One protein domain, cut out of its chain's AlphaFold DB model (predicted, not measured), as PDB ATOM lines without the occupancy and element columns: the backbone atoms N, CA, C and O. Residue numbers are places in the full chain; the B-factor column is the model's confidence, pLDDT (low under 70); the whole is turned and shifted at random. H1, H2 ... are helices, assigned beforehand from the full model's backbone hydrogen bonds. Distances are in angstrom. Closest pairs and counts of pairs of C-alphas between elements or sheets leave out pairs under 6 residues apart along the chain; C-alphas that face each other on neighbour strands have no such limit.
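AT A GLANCE: This is residues 43 to 107 of the 107 residues of an uncharacterized protein of Proteobacteria bacterium (UniProt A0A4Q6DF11). A small, rounded cluster of short helices is closed on one side by a long loop: H3 and H4 fold back on each other as a helical hairpin, H1 packs on H4 at a steep tilt, and H2 is set about perpendicular to the other three, near one end of H4. The loop, residues 52 to 70, leads from H1 to H2 and reaches the side away from the last residues of H4. The printed part has 65 residues with four named helices, in the order H1, H2, H3, H4, and no named strand. The class is all helix, with 33 residues in the named helices. The whole is compact, with a radius of gyration of the C-alphas of 10.6 A and spans of 26 by 26 by 19 A.

HOW THE PARTS SIT: H1, residues 43 to 51, and H4, residues 96 to 105, touch, with the C-alphas of Met 44 and Ile 101 the closest, 6.4 A apart. Their lines stand at a steep tilt of 55 degrees, opposite ways. H2, residues 71 to 76, touches no helix. It is close to H1 but not clearly touching, with the closest C-alphas, those of Tyr 45 and Glu 71, 7.8 A apart and the lines about perpendicular at 80 degrees. H2 is also close but not clearly touching to H4, at 7.4 A between the C-alphas of Arg 75 and Phe 105, their closest. H3, residues 78 to 85, is about perpendicular to H2 at 89 degrees, and the two are close but not clearly touching. H3 and H4 form a hairpin: they touch at a shallow tilt of 22 degrees, opposite ways, with the closest C-alphas, those of Ala 85 and Lys 99, 7.1 A apart. H1 and H3 are apart. In H1, H2, H3 and H4 every O i to N i+4 pair is within hydrogen-bond range.

IN THESE COORDINATES: H1 begins at C-alpha 43, at (-12.162, -1.717, -20.135), and is 11.9 A long from first to last C-alpha. H2 measures 8.6 A and begins at C-alpha 71, at (-23.434, -3.796, -20.992). H3 measures 10.5 A. H4, the longest helix with 10 residues, measures 14.3 A and ends at C-alpha 105, at (-16.851, -3.028, -28.062).

THE WHOLE: The C-alphas farthest apart are those of Ser 56 and Lys 107, 28.8 A. The printed part has no cut and ends at residue 107, the chain's last. The link from H1 to H2 is long, with 19 residues; that from H2 to H3 is tight, with 1 residue; that from H3 to H4 is short, with 10. The mean pLDDT of the printed part is 91.6, and no printed residue is under 70.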
ATOM      1  N   GLN A  43     -12.811  -2.885 -19.529       94.12
ATOM      2  CA  GLN A  43     -12.162  -1.717 -20.135       94.12
ATOM      3  C   GLN A  43     -13.194  -0.708 -20.638       94.12
ATOM      4  O   GLN A  43     -13.068   0.486 -20.367       94.12
ATOM      5  N   MET A  44     -14.231  -1.189 -21.323       95.56
ATOM      6  CA  MET A  44     -15.332  -0.349 -21.774       95.56
ATOM      7  C   MET A  44     -16.120   0.214 -20.592       95.56
ATOM      8  O   MET A  44     -16.425   1.403 -20.590       95.56
ATOM      9  N   TYR A  45     -16.406  -0.601 -19.571       94.38
ATOM     10  CA  TYR A  45     -17.073  -0.124 -18.359       94.38
ATOM     11  C   TYR A  45     -16.306   1.036 -17.724       94.38
ATOM     12  O   TYR A  45     -16.859   2.117 -17.544       94.38
ATOM     13  N   ASN A  46     -15.011   0.847 -17.463       93.31
ATOM     14  CA  ASN A  46     -14.172   1.885 -16.872       93.31
ATOM     15  C   ASN A  46     -14.164   3.155 -17.723       93.31
ATOM     16  O   ASN A  46     -14.291   4.246 -17.178       93.31
ATOM     17  N   LEU A  47     -14.080   3.012 -19.049       94.38
ATOM     18  CA  LEU A  47     -14.102   4.139 -19.974       94.38
ATOM     19  C   LEU A  47     -15.433   4.904 -19.933       94.38
ATOM     20  O   LEU A  47     -15.437   6.132 -19.842       94.38
ATOM     21  N   VAL A  48     -16.563   4.195 -19.951       94.12
ATOM     22  CA  VAL A  48     -17.898   4.794 -19.827       94.12
ATOM     23  C   VAL A  48     -18.023   5.527 -18.494       94.12
ATOM     24  O   VAL A  48     -18.435   6.685 -18.483       94.12
ATOM     25  N   GLN A  49     -17.596   4.918 -17.389       92.81
ATOM     26  CA  GLN A  49     -17.670   5.537 -16.065       92.81
ATOM     27  C   GLN A  49     -16.754   6.761 -15.930       92.81
ATOM     28  O   GLN A  49     -17.143   7.753 -15.319       92.81
ATOM     29  N   SER A  50     -15.547   6.722 -16.503       92.00
ATOM     30  CA  SER A  50     -14.569   7.806 -16.370       92.00
ATOM     31  C   SER A  50     -14.783   8.963 -17.338       92.00
ATOM     32  O   SER A  50     -14.277  10.057 -17.095       92.00
ATOM     33  N   SER A  51     -15.445   8.719 -18.470       92.94
ATOM     34  CA  SER A  51     -15.478   9.677 -19.581       92.94
ATOM     35  C   SER A  51     -16.875  10.020 -20.070       92.94
ATOM     36  O   SER A  51     -17.025  11.057 -20.703       92.94
ATOM     37  N   CYS A  52     -17.891   9.200 -19.797       91.94
ATOM     38  CA  CYS A  52     -19.255   9.443 -20.273       91.94
ATOM     39  C   CYS A  52     -20.244   9.659 -19.126       91.94
ATOM     40  O   CYS A  52     -21.070  10.553 -19.238       91.94
ATOM     41  N   ALA A  53     -20.145   8.873 -18.048       93.31
ATOM     42  CA  ALA A  53     -21.000   8.916 -16.859       93.31
ATOM     43  C   ALA A  53     -20.371   9.741 -15.718       93.31
ATOM     44  O   ALA A  53     -20.291   9.307 -14.565       93.31
ATOM     45  N   THR A  54     -19.851  10.917 -16.058       90.75
ATOM     46  CA  THR A  54     -19.198  11.831 -15.114       90.75
ATOM     47  C   THR A  54     -20.205  12.799 -14.501       90.75
ATOM     48  O   THR A  54     -21.319  12.926 -14.993       90.75
ATOM     49  N   SER A  55     -19.807  13.543 -13.464       88.06
ATOM     50  CA  SER A  55     -20.676  14.557 -12.847       88.06
ATOM     51  C   SER A  55     -21.381  15.415 -13.904       88.06
ATOM     52  O   SER A  55     -20.719  16.023 -14.747       88.06
ATOM     53  N   SER A  56     -22.714  15.464 -13.843       86.62
ATOM     54  CA  SER A  56     -23.572  16.246 -14.751       86.62
ATOM     55  C   SER A  56     -23.671  15.740 -16.201       86.62
ATOM     56  O   SER A  56     -24.361  16.366 -17.007       86.62
ATOM     57  N   CYS A  57     -23.035  14.615 -16.537       89.25
ATOM     58  CA  CYS A  57     -23.047  13.994 -17.863       89.25
ATOM     59  C   CYS A  57     -23.416  12.516 -17.714       89.25
ATOM     60  O   CYS A  57     -22.625  11.736 -17.197       89.25
ATOM     61  N   HIS A  58     -24.617  12.126 -18.144       92.00
ATOM     62  CA  HIS A  58     -25.082  10.729 -18.145       92.00
ATOM     63  C   HIS A  58     -24.867   9.944 -16.827       92.00
ATOM     64  O   HIS A  58     -24.807   8.717 -16.834       92.00
ATOM     65  N   ASP A  59     -24.774  10.629 -15.688       88.38
ATOM     66  CA  ASP A  59     -24.611  10.061 -14.342       88.38
ATOM     67  C   ASP A  59     -25.929   9.992 -13.550       88.38
ATOM     68  O   ASP A  59     -25.938   9.684 -12.355       88.38
ATOM     69  N   GLY A  60     -27.034  10.315 -14.225       89.12
ATOM     70  CA  GLY A  60     -28.352  10.580 -13.655       89.12
ATOM     71  C   GLY A  60     -28.843  12.001 -13.942       89.12
ATOM     72  O   GLY A  60     -30.045  12.236 -13.900       89.12
ATOM     73  N   ALA A  61     -27.948  12.932 -14.295       87.88
ATOM     74  CA  ALA A  61     -28.324  14.299 -14.666       87.88
ATOM     75  C   ALA A  61     -28.826  14.443 -16.116       87.88
ATOM     76  O   ALA A  61     -29.478  15.431 -16.447       87.88
ATOM     77  N   GLN A  62     -28.500  13.486 -16.991       86.12
ATOM     78  CA  GLN A  62     -28.885  13.487 -18.403       86.12
ATOM     79  C   GLN A  62     -29.345  12.096 -18.830       86.12
ATOM     80  O   GLN A  62     -28.821  11.089 -18.350       86.12
ATOM     81  N   THR A  63     -30.291  12.054 -19.766       85.06
ATOM     82  CA  THR A  63     -30.742  10.816 -20.405       85.06
ATOM     83  C   THR A  63     -29.931  10.576 -21.681       85.06
ATOM     84  O   THR A  63     -29.759  11.510 -22.468       85.06
ATOM     85  N   PRO A  64     -29.454   9.342 -21.931       89.75
ATOM     86  CA  PRO A  64     -29.524   8.153 -21.063       89.75
ATOM     87  C   PRO A  64     -28.585   8.215 -19.844       89.75
ATOM     88  O   PRO A  64     -27.531   8.836 -19.911       89.75
ATOM     89  N   ASN A  65     -28.935   7.537 -18.745       92.00
ATOM     90  CA  ASN A  65     -28.071   7.421 -17.563       92.00
ATOM     91  C   ASN A  65     -27.082   6.254 -17.715       92.00
ATOM     92  O   ASN A  65     -27.390   5.114 -17.365       92.00
ATOM     93  N   PHE A  66     -25.880   6.538 -18.208       92.81
ATOM     94  CA  PHE A  66     -24.831   5.540 -18.395       92.81
ATOM     95  C   PHE A  66     -24.276   4.961 -17.092       92.81
ATOM     96  O   PHE A  66     -23.814   3.823 -17.105       92.81
ATOM     97  N   LYS A  67     -24.386   5.666 -15.960       90.25
ATOM     98  CA  LYS A  67     -23.904   5.162 -14.661       90.25
ATOM     99  C   LYS A  67     -24.597   3.874 -14.224       90.25
ATOM    100  O   LYS A  67     -24.015   3.084 -13.485       90.25
ATOM    101  N   THR A  68     -25.839   3.682 -14.661       90.75
ATOM    102  CA  THR A  68     -26.647   2.492 -14.370       90.75
ATOM    103  C   THR A  68     -26.924   1.648 -15.613       90.75
ATOM    104  O   THR A  68     -27.741   0.735 -15.541       90.75
ATOM    105  N   TYR A  69     -26.292   1.943 -16.754       90.81
ATOM    106  CA  TYR A  69     -26.453   1.130 -17.960       90.81
ATOM    107  C   TYR A  69     -25.834  -0.255 -17.767       90.81
ATOM    108  O   TYR A  69     -24.704  -0.407 -17.298       90.81
ATOM    109  N   THR A  70     -26.561  -1.273 -18.207       92.00
ATOM    110  CA  THR A  70     -26.010  -2.612 -18.420       92.00
ATOM    111  C   THR A  70     -25.153  -2.638 -19.686       92.00
ATOM    112  O   THR A  70     -25.343  -1.834 -20.606       92.00
ATOM    113  N   GLU A  71     -24.239  -3.606 -19.780       92.88
ATOM    114  CA  GLU A  71     -23.434  -3.796 -20.992       92.88
ATOM    115  C   GLU A  71     -24.320  -4.011 -22.232       92.88
ATOM    116  O   GLU A  71     -24.066  -3.425 -23.283       92.88
ATOM    117  N   ALA A  72     -25.400  -4.792 -22.106       92.19
ATOM    118  CA  ALA A  72     -26.341  -5.049 -23.195       92.19
ATOM    119  C   ALA A  72     -27.013  -3.761 -23.699       92.19
ATOM    120  O   ALA A  72     -27.094  -3.539 -24.908       92.19
ATOM    121  N   GLN A  73     -27.429  -2.875 -22.788       94.12
ATOM    122  CA  GLN A  73     -27.970  -1.564 -23.156       94.12
ATOM    123  C   GLN A  73     -26.921  -0.691 -23.846       94.12
ATOM    124  O   GLN A  73     -27.241  -0.012 -24.820       94.12
ATOM    125  N   MET A  74     -25.663  -0.720 -23.391       94.50
ATOM    126  CA  MET A  74     -24.590   0.017 -24.062       94.50
ATOM    127  C   MET A  74     -24.342  -0.522 -25.475       94.50
ATOM    128  O   MET A  74     -24.263   0.273 -26.408       94.50
ATOM    129  N   ARG A  75     -24.290  -1.849 -25.663       94.12
ATOM    130  CA  ARG A  75     -24.130  -2.489 -26.985       94.12
ATOM    131  C   ARG A  75     -25.263  -2.131 -27.945       94.12
ATOM    132  O   ARG A  75     -25.008  -1.898 -29.122       94.12
ATOM    133  N   ALA A  76     -26.491  -2.044 -27.437       94.06
ATOM    134  CA  ALA A  76     -27.653  -1.625 -28.215       94.06
ATOM    135  C   ALA A  76     -27.663  -0.115 -28.535       94.06
ATOM    136  O   ALA A  76     -28.381   0.317 -29.435       94.06
ATOM    137  N   ASN A  77     -26.869   0.703 -27.834       93.56
ATOM    138  CA  ASN A  77     -26.862   2.154 -28.000       93.56
ATOM    139  C   ASN A  77     -26.001   2.597 -29.198       93.56
ATOM    140  O   ASN A  77     -24.821   2.929 -29.069       93.56
ATOM    141  N   THR A  78     -26.615   2.637 -30.378       90.62
ATOM    142  CA  THR A  78     -25.972   3.108 -31.616       90.62
ATOM    143  C   THR A  78     -25.699   4.615 -31.613       90.62
ATOM    144  O   THR A  78     -24.731   5.054 -32.233       90.62
ATOM    145  N   THR A  79     -26.480   5.411 -30.878       92.19
ATOM    146  CA  THR A  79     -26.254   6.859 -30.735       92.19
ATOM    147  C   THR A  79     -24.928   7.145 -30.037       92.19
ATOM    148  O   THR A  79     -24.128   7.931 -30.542       92.19
ATOM    149  N   ALA A  80     -24.643   6.470 -28.919       91.75
ATOM    150  CA  ALA A  80     -23.372   6.601 -28.207       91.75
ATOM    151  C   ALA A  80     -22.188   6.198 -29.101       91.75
ATOM    152  O   ALA A  80     -21.209   6.941 -29.184       91.75
ATOM    153  N   LYS A  81     -22.312   5.084 -29.839       92.12
ATOM    154  CA  LYS A  81     -21.317   4.640 -30.833       92.12
ATOM    155  C   LYS A  81     -21.006   5.738 -31.856       92.12
ATOM    156  O   LYS A  81     -19.839   6.073 -32.058       92.12
ATOM    157  N   THR A  82     -22.037   6.307 -32.480       91.56
ATOM    158  CA  THR A  82     -21.886   7.332 -33.525       91.56
ATOM    159  C   THR A  82     -21.287   8.623 -32.974       91.56
ATOM    160  O   THR A  82     -20.324   9.138 -33.539       91.56
ATOM    161  N   ARG A  83     -21.783   9.121 -31.834       93.44
ATOM    162  CA  ARG A  83     -21.272  10.367 -31.241       93.44
ATOM    163  C   ARG A  83     -19.811  10.260 -30.818       93.44
ATOM    164  O   ARG A  83     -19.043  11.196 -31.028       93.44
ATOM    165  N   VAL A  84     -19.395   9.116 -30.271       93.56
ATOM    166  CA  VAL A  84     -17.981   8.884 -29.930       93.56
ATOM    167  C   VAL A  84     -17.109   8.810 -31.183       93.56
ATOM    168  O   VAL A  84     -16.027   9.406 -31.217       93.56
ATOM    169  N   ALA A  85     -17.580   8.140 -32.240       90.12
ATOM    170  CA  ALA A  85     -16.870   8.091 -33.517       90.12
ATOM    171  C   ALA A  85     -16.655   9.501 -34.103       90.12
ATOM    172  O   ALA A  85     -15.543   9.825 -34.532       90.12
ATOM    173  N   ASN A  86     -17.672  10.362 -34.005       90.00
ATOM    174  CA  ASN A  86     -17.658  11.732 -34.517       90.00
ATOM    175  C   ASN A  86     -16.920  12.757 -33.631       90.00
ATOM    176  O   ASN A  86     -16.816  13.913 -34.025       90.00
ATOM    177  N   ASN A  87     -16.367  12.370 -32.470       89.88
ATOM    178  CA  ASN A  87     -15.838  13.292 -31.439       89.88
ATOM    179  C   ASN A  87     -16.878  14.222 -30.791       89.88
ATOM    180  O   ASN A  87     -16.519  15.249 -30.221       89.88
ATOM    181  N   GLU A  88     -18.156  13.881 -30.856       89.62
ATOM    182  CA  GLU A  88     -19.219  14.674 -30.232       89.62
ATOM    183  C   GLU A  88     -19.388  14.320 -28.748       89.62
ATOM    184  O   GLU A  88     -19.858  15.138 -27.957       89.62
ATOM    185  N   MET A  89     -18.985  13.104 -28.361       88.19
ATOM    186  CA  MET A  89     -19.024  12.631 -26.981       88.19
ATOM    187  C   MET A  89     -17.731  11.883 -26.612       88.19
ATOM    188  O   MET A  89     -17.277  11.039 -27.388       88.19
ATOM    189  N   PRO A  90     -17.147  12.143 -25.429       90.06
ATOM    190  CA  PRO A  90     -17.409  13.299 -24.566       90.06
ATOM    191  C   PRO A  90     -16.898  14.605 -25.197       90.06
ATOM    192  O   PRO A  90     -16.272  14.584 -26.257       90.06
ATOM    193  N   VAL A  91     -17.142  15.748 -24.551       84.06
ATOM    194  CA  VAL A  91     -16.592  17.036 -25.015       84.06
ATOM    195  C   VAL A  91     -15.074  17.003 -24.997       84.06
ATOM    196  O   VAL A  91     -14.467  16.627 -24.000       84.06
ATOM    197  N   GLY A  92     -14.469  17.395 -26.118       84.12
ATOM    198  CA  GLY A  92     -13.031  17.244 -26.356       84.12
ATOM    199  C   GLY A  92     -12.645  15.897 -26.976       84.12
ATOM    200  O   GLY A  92     -11.494  15.720 -27.366       84.12
ATOM    201  N   GLY A  93     -13.606  14.982 -27.135       89.31
ATOM    202  CA  GLY A  93     -13.409  13.665 -27.725       89.31
ATOM    203  C   GLY A  93     -12.665  12.691 -26.811       89.31
ATOM    204  O   GLY A  93     -12.199  13.017 -25.720       89.31
ATOM    205  N   LEU A  94     -12.554  11.449 -27.278       92.19
ATOM    206  CA  LEU A  94     -11.704  10.432 -26.666       92.19
ATOM    207  C   LEU A  94     -10.333  10.398 -27.346       92.19
ATOM    208  O   LEU A  94     -10.209  10.670 -28.543       92.19
ATOM    209  N   SER A  95      -9.312   9.971 -26.598       94.00
ATOM    210  CA  SER A  95      -8.018   9.606 -27.181       94.00
ATOM    211  C   SER A  95      -8.184   8.496 -28.229       94.00
ATOM    212  O   SER A  95      -9.136   7.714 -28.175       94.00
ATOM    213  N   ALA A  96      -7.237   8.379 -29.164       93.12
ATOM    214  CA  ALA A  96      -7.287   7.344 -30.201       93.12
ATOM    215  C   ALA A  96      -7.393   5.922 -29.612       93.12
ATOM    216  O   ALA A  96      -8.183   5.114 -30.094       93.12
ATOM    217  N   ALA A  97      -6.666   5.644 -28.523       94.19
ATOM    218  CA  ALA A  97      -6.737   4.361 -27.823       94.19
ATOM    219  C   ALA A  97      -8.131   4.100 -27.224       94.19
ATOM    220  O   ALA A  97      -8.687   3.019 -27.402       94.19
ATOM    221  N   ASN A  98      -8.743   5.099 -26.583       95.00
ATOM    222  CA  ASN A  98     -10.078   4.956 -25.999       95.00
ATOM    223  C   ASN A  98     -11.168   4.827 -27.072       95.00
ATOM    224  O   ASN A  98     -12.119   4.064 -26.904       95.00
ATOM    225  N   LYS A  99     -11.017   5.513 -28.209       93.06
ATOM    226  CA  LYS A  99     -11.895   5.302 -29.367       93.06
ATOM    227  C   LYS A  99     -11.800   3.888 -29.916       93.06
ATOM    228  O   LYS A  99     -12.821   3.344 -30.318       93.06
ATOM    229  N   GLN A 100     -10.605   3.303 -29.931       94.50
ATOM    230  CA  GLN A 100     -10.419   1.928 -30.379       94.50
ATOM    231  C   GLN A 100     -11.149   0.944 -29.454       94.50
ATOM    232  O   GLN A 100     -11.863   0.082 -29.952       94.50
ATOM    233  N   ILE A 101     -11.081   1.144 -28.130       94.12
ATOM    234  CA  ILE A 101     -11.867   0.363 -27.153       94.12
ATOM    235  C   ILE A 101     -13.369   0.462 -27.458       94.12
ATOM    236  O   ILE A 101     -14.043  -0.564 -27.535       94.12
ATOM    237  N   PHE A 102     -13.887   1.677 -27.693       93.81
ATOM    238  CA  PHE A 102     -15.281   1.881 -28.106       93.81
ATOM    239  C   PHE A 102     -15.586   1.128 -29.408       93.81
ATOM    240  O   PHE A 102     -16.555   0.381 -29.483       93.81
ATOM    241  N   ALA A 103     -14.753   1.282 -30.437       92.12
ATOM    242  CA  ALA A 103     -14.964   0.642 -31.731       92.12
ATOM    243  C   ALA A 103     -14.982  -0.891 -31.628       92.12
ATOM    244  O   ALA A 103     -15.840  -1.515 -32.247       92.12
ATOM    245  N   ASP A 104     -14.081  -1.485 -30.844       94.69
ATOM    246  CA  ASP A 104     -14.007  -2.933 -30.633       94.69
ATOM    247  C   ASP A 104     -15.165  -3.465 -29.788       94.69
ATOM    248  O   ASP A 104     -15.642  -4.570 -30.031       94.69
ATOM    249  N   PHE A 105     -15.676  -2.668 -28.848       95.44
ATOM    250  CA  PHE A 105     -16.851  -3.028 -28.062       95.44
ATOM    251  C   PHE A 105     -18.124  -3.176 -28.915       95.44
ATOM    252  O   PHE A 105     -18.971  -4.001 -28.593       95.44
ATOM    253  N   TYR A 106     -18.266  -2.407 -30.001       92.62
ATOM    254  CA  TYR A 106     -19.451  -2.417 -30.877       92.62
ATOM    255  C   TYR A 106     -19.312  -3.278 -32.147       92.62
ATOM    256  O   TYR A 106     -20.079  -3.076 -33.103       92.62
ATOM    257  N   LYS A 107     -18.312  -4.156 -32.194       88.00
ATOM    258  CA  LYS A 107     -18.193  -5.215 -33.204       88.00
ATOM    259  C   LYS A 107     -18.916  -6.466 -32.721       88.00
ATOM    260  O   LYS A 107     -19.482  -7.143 -33.601       88.00
TER     261      LYS A 107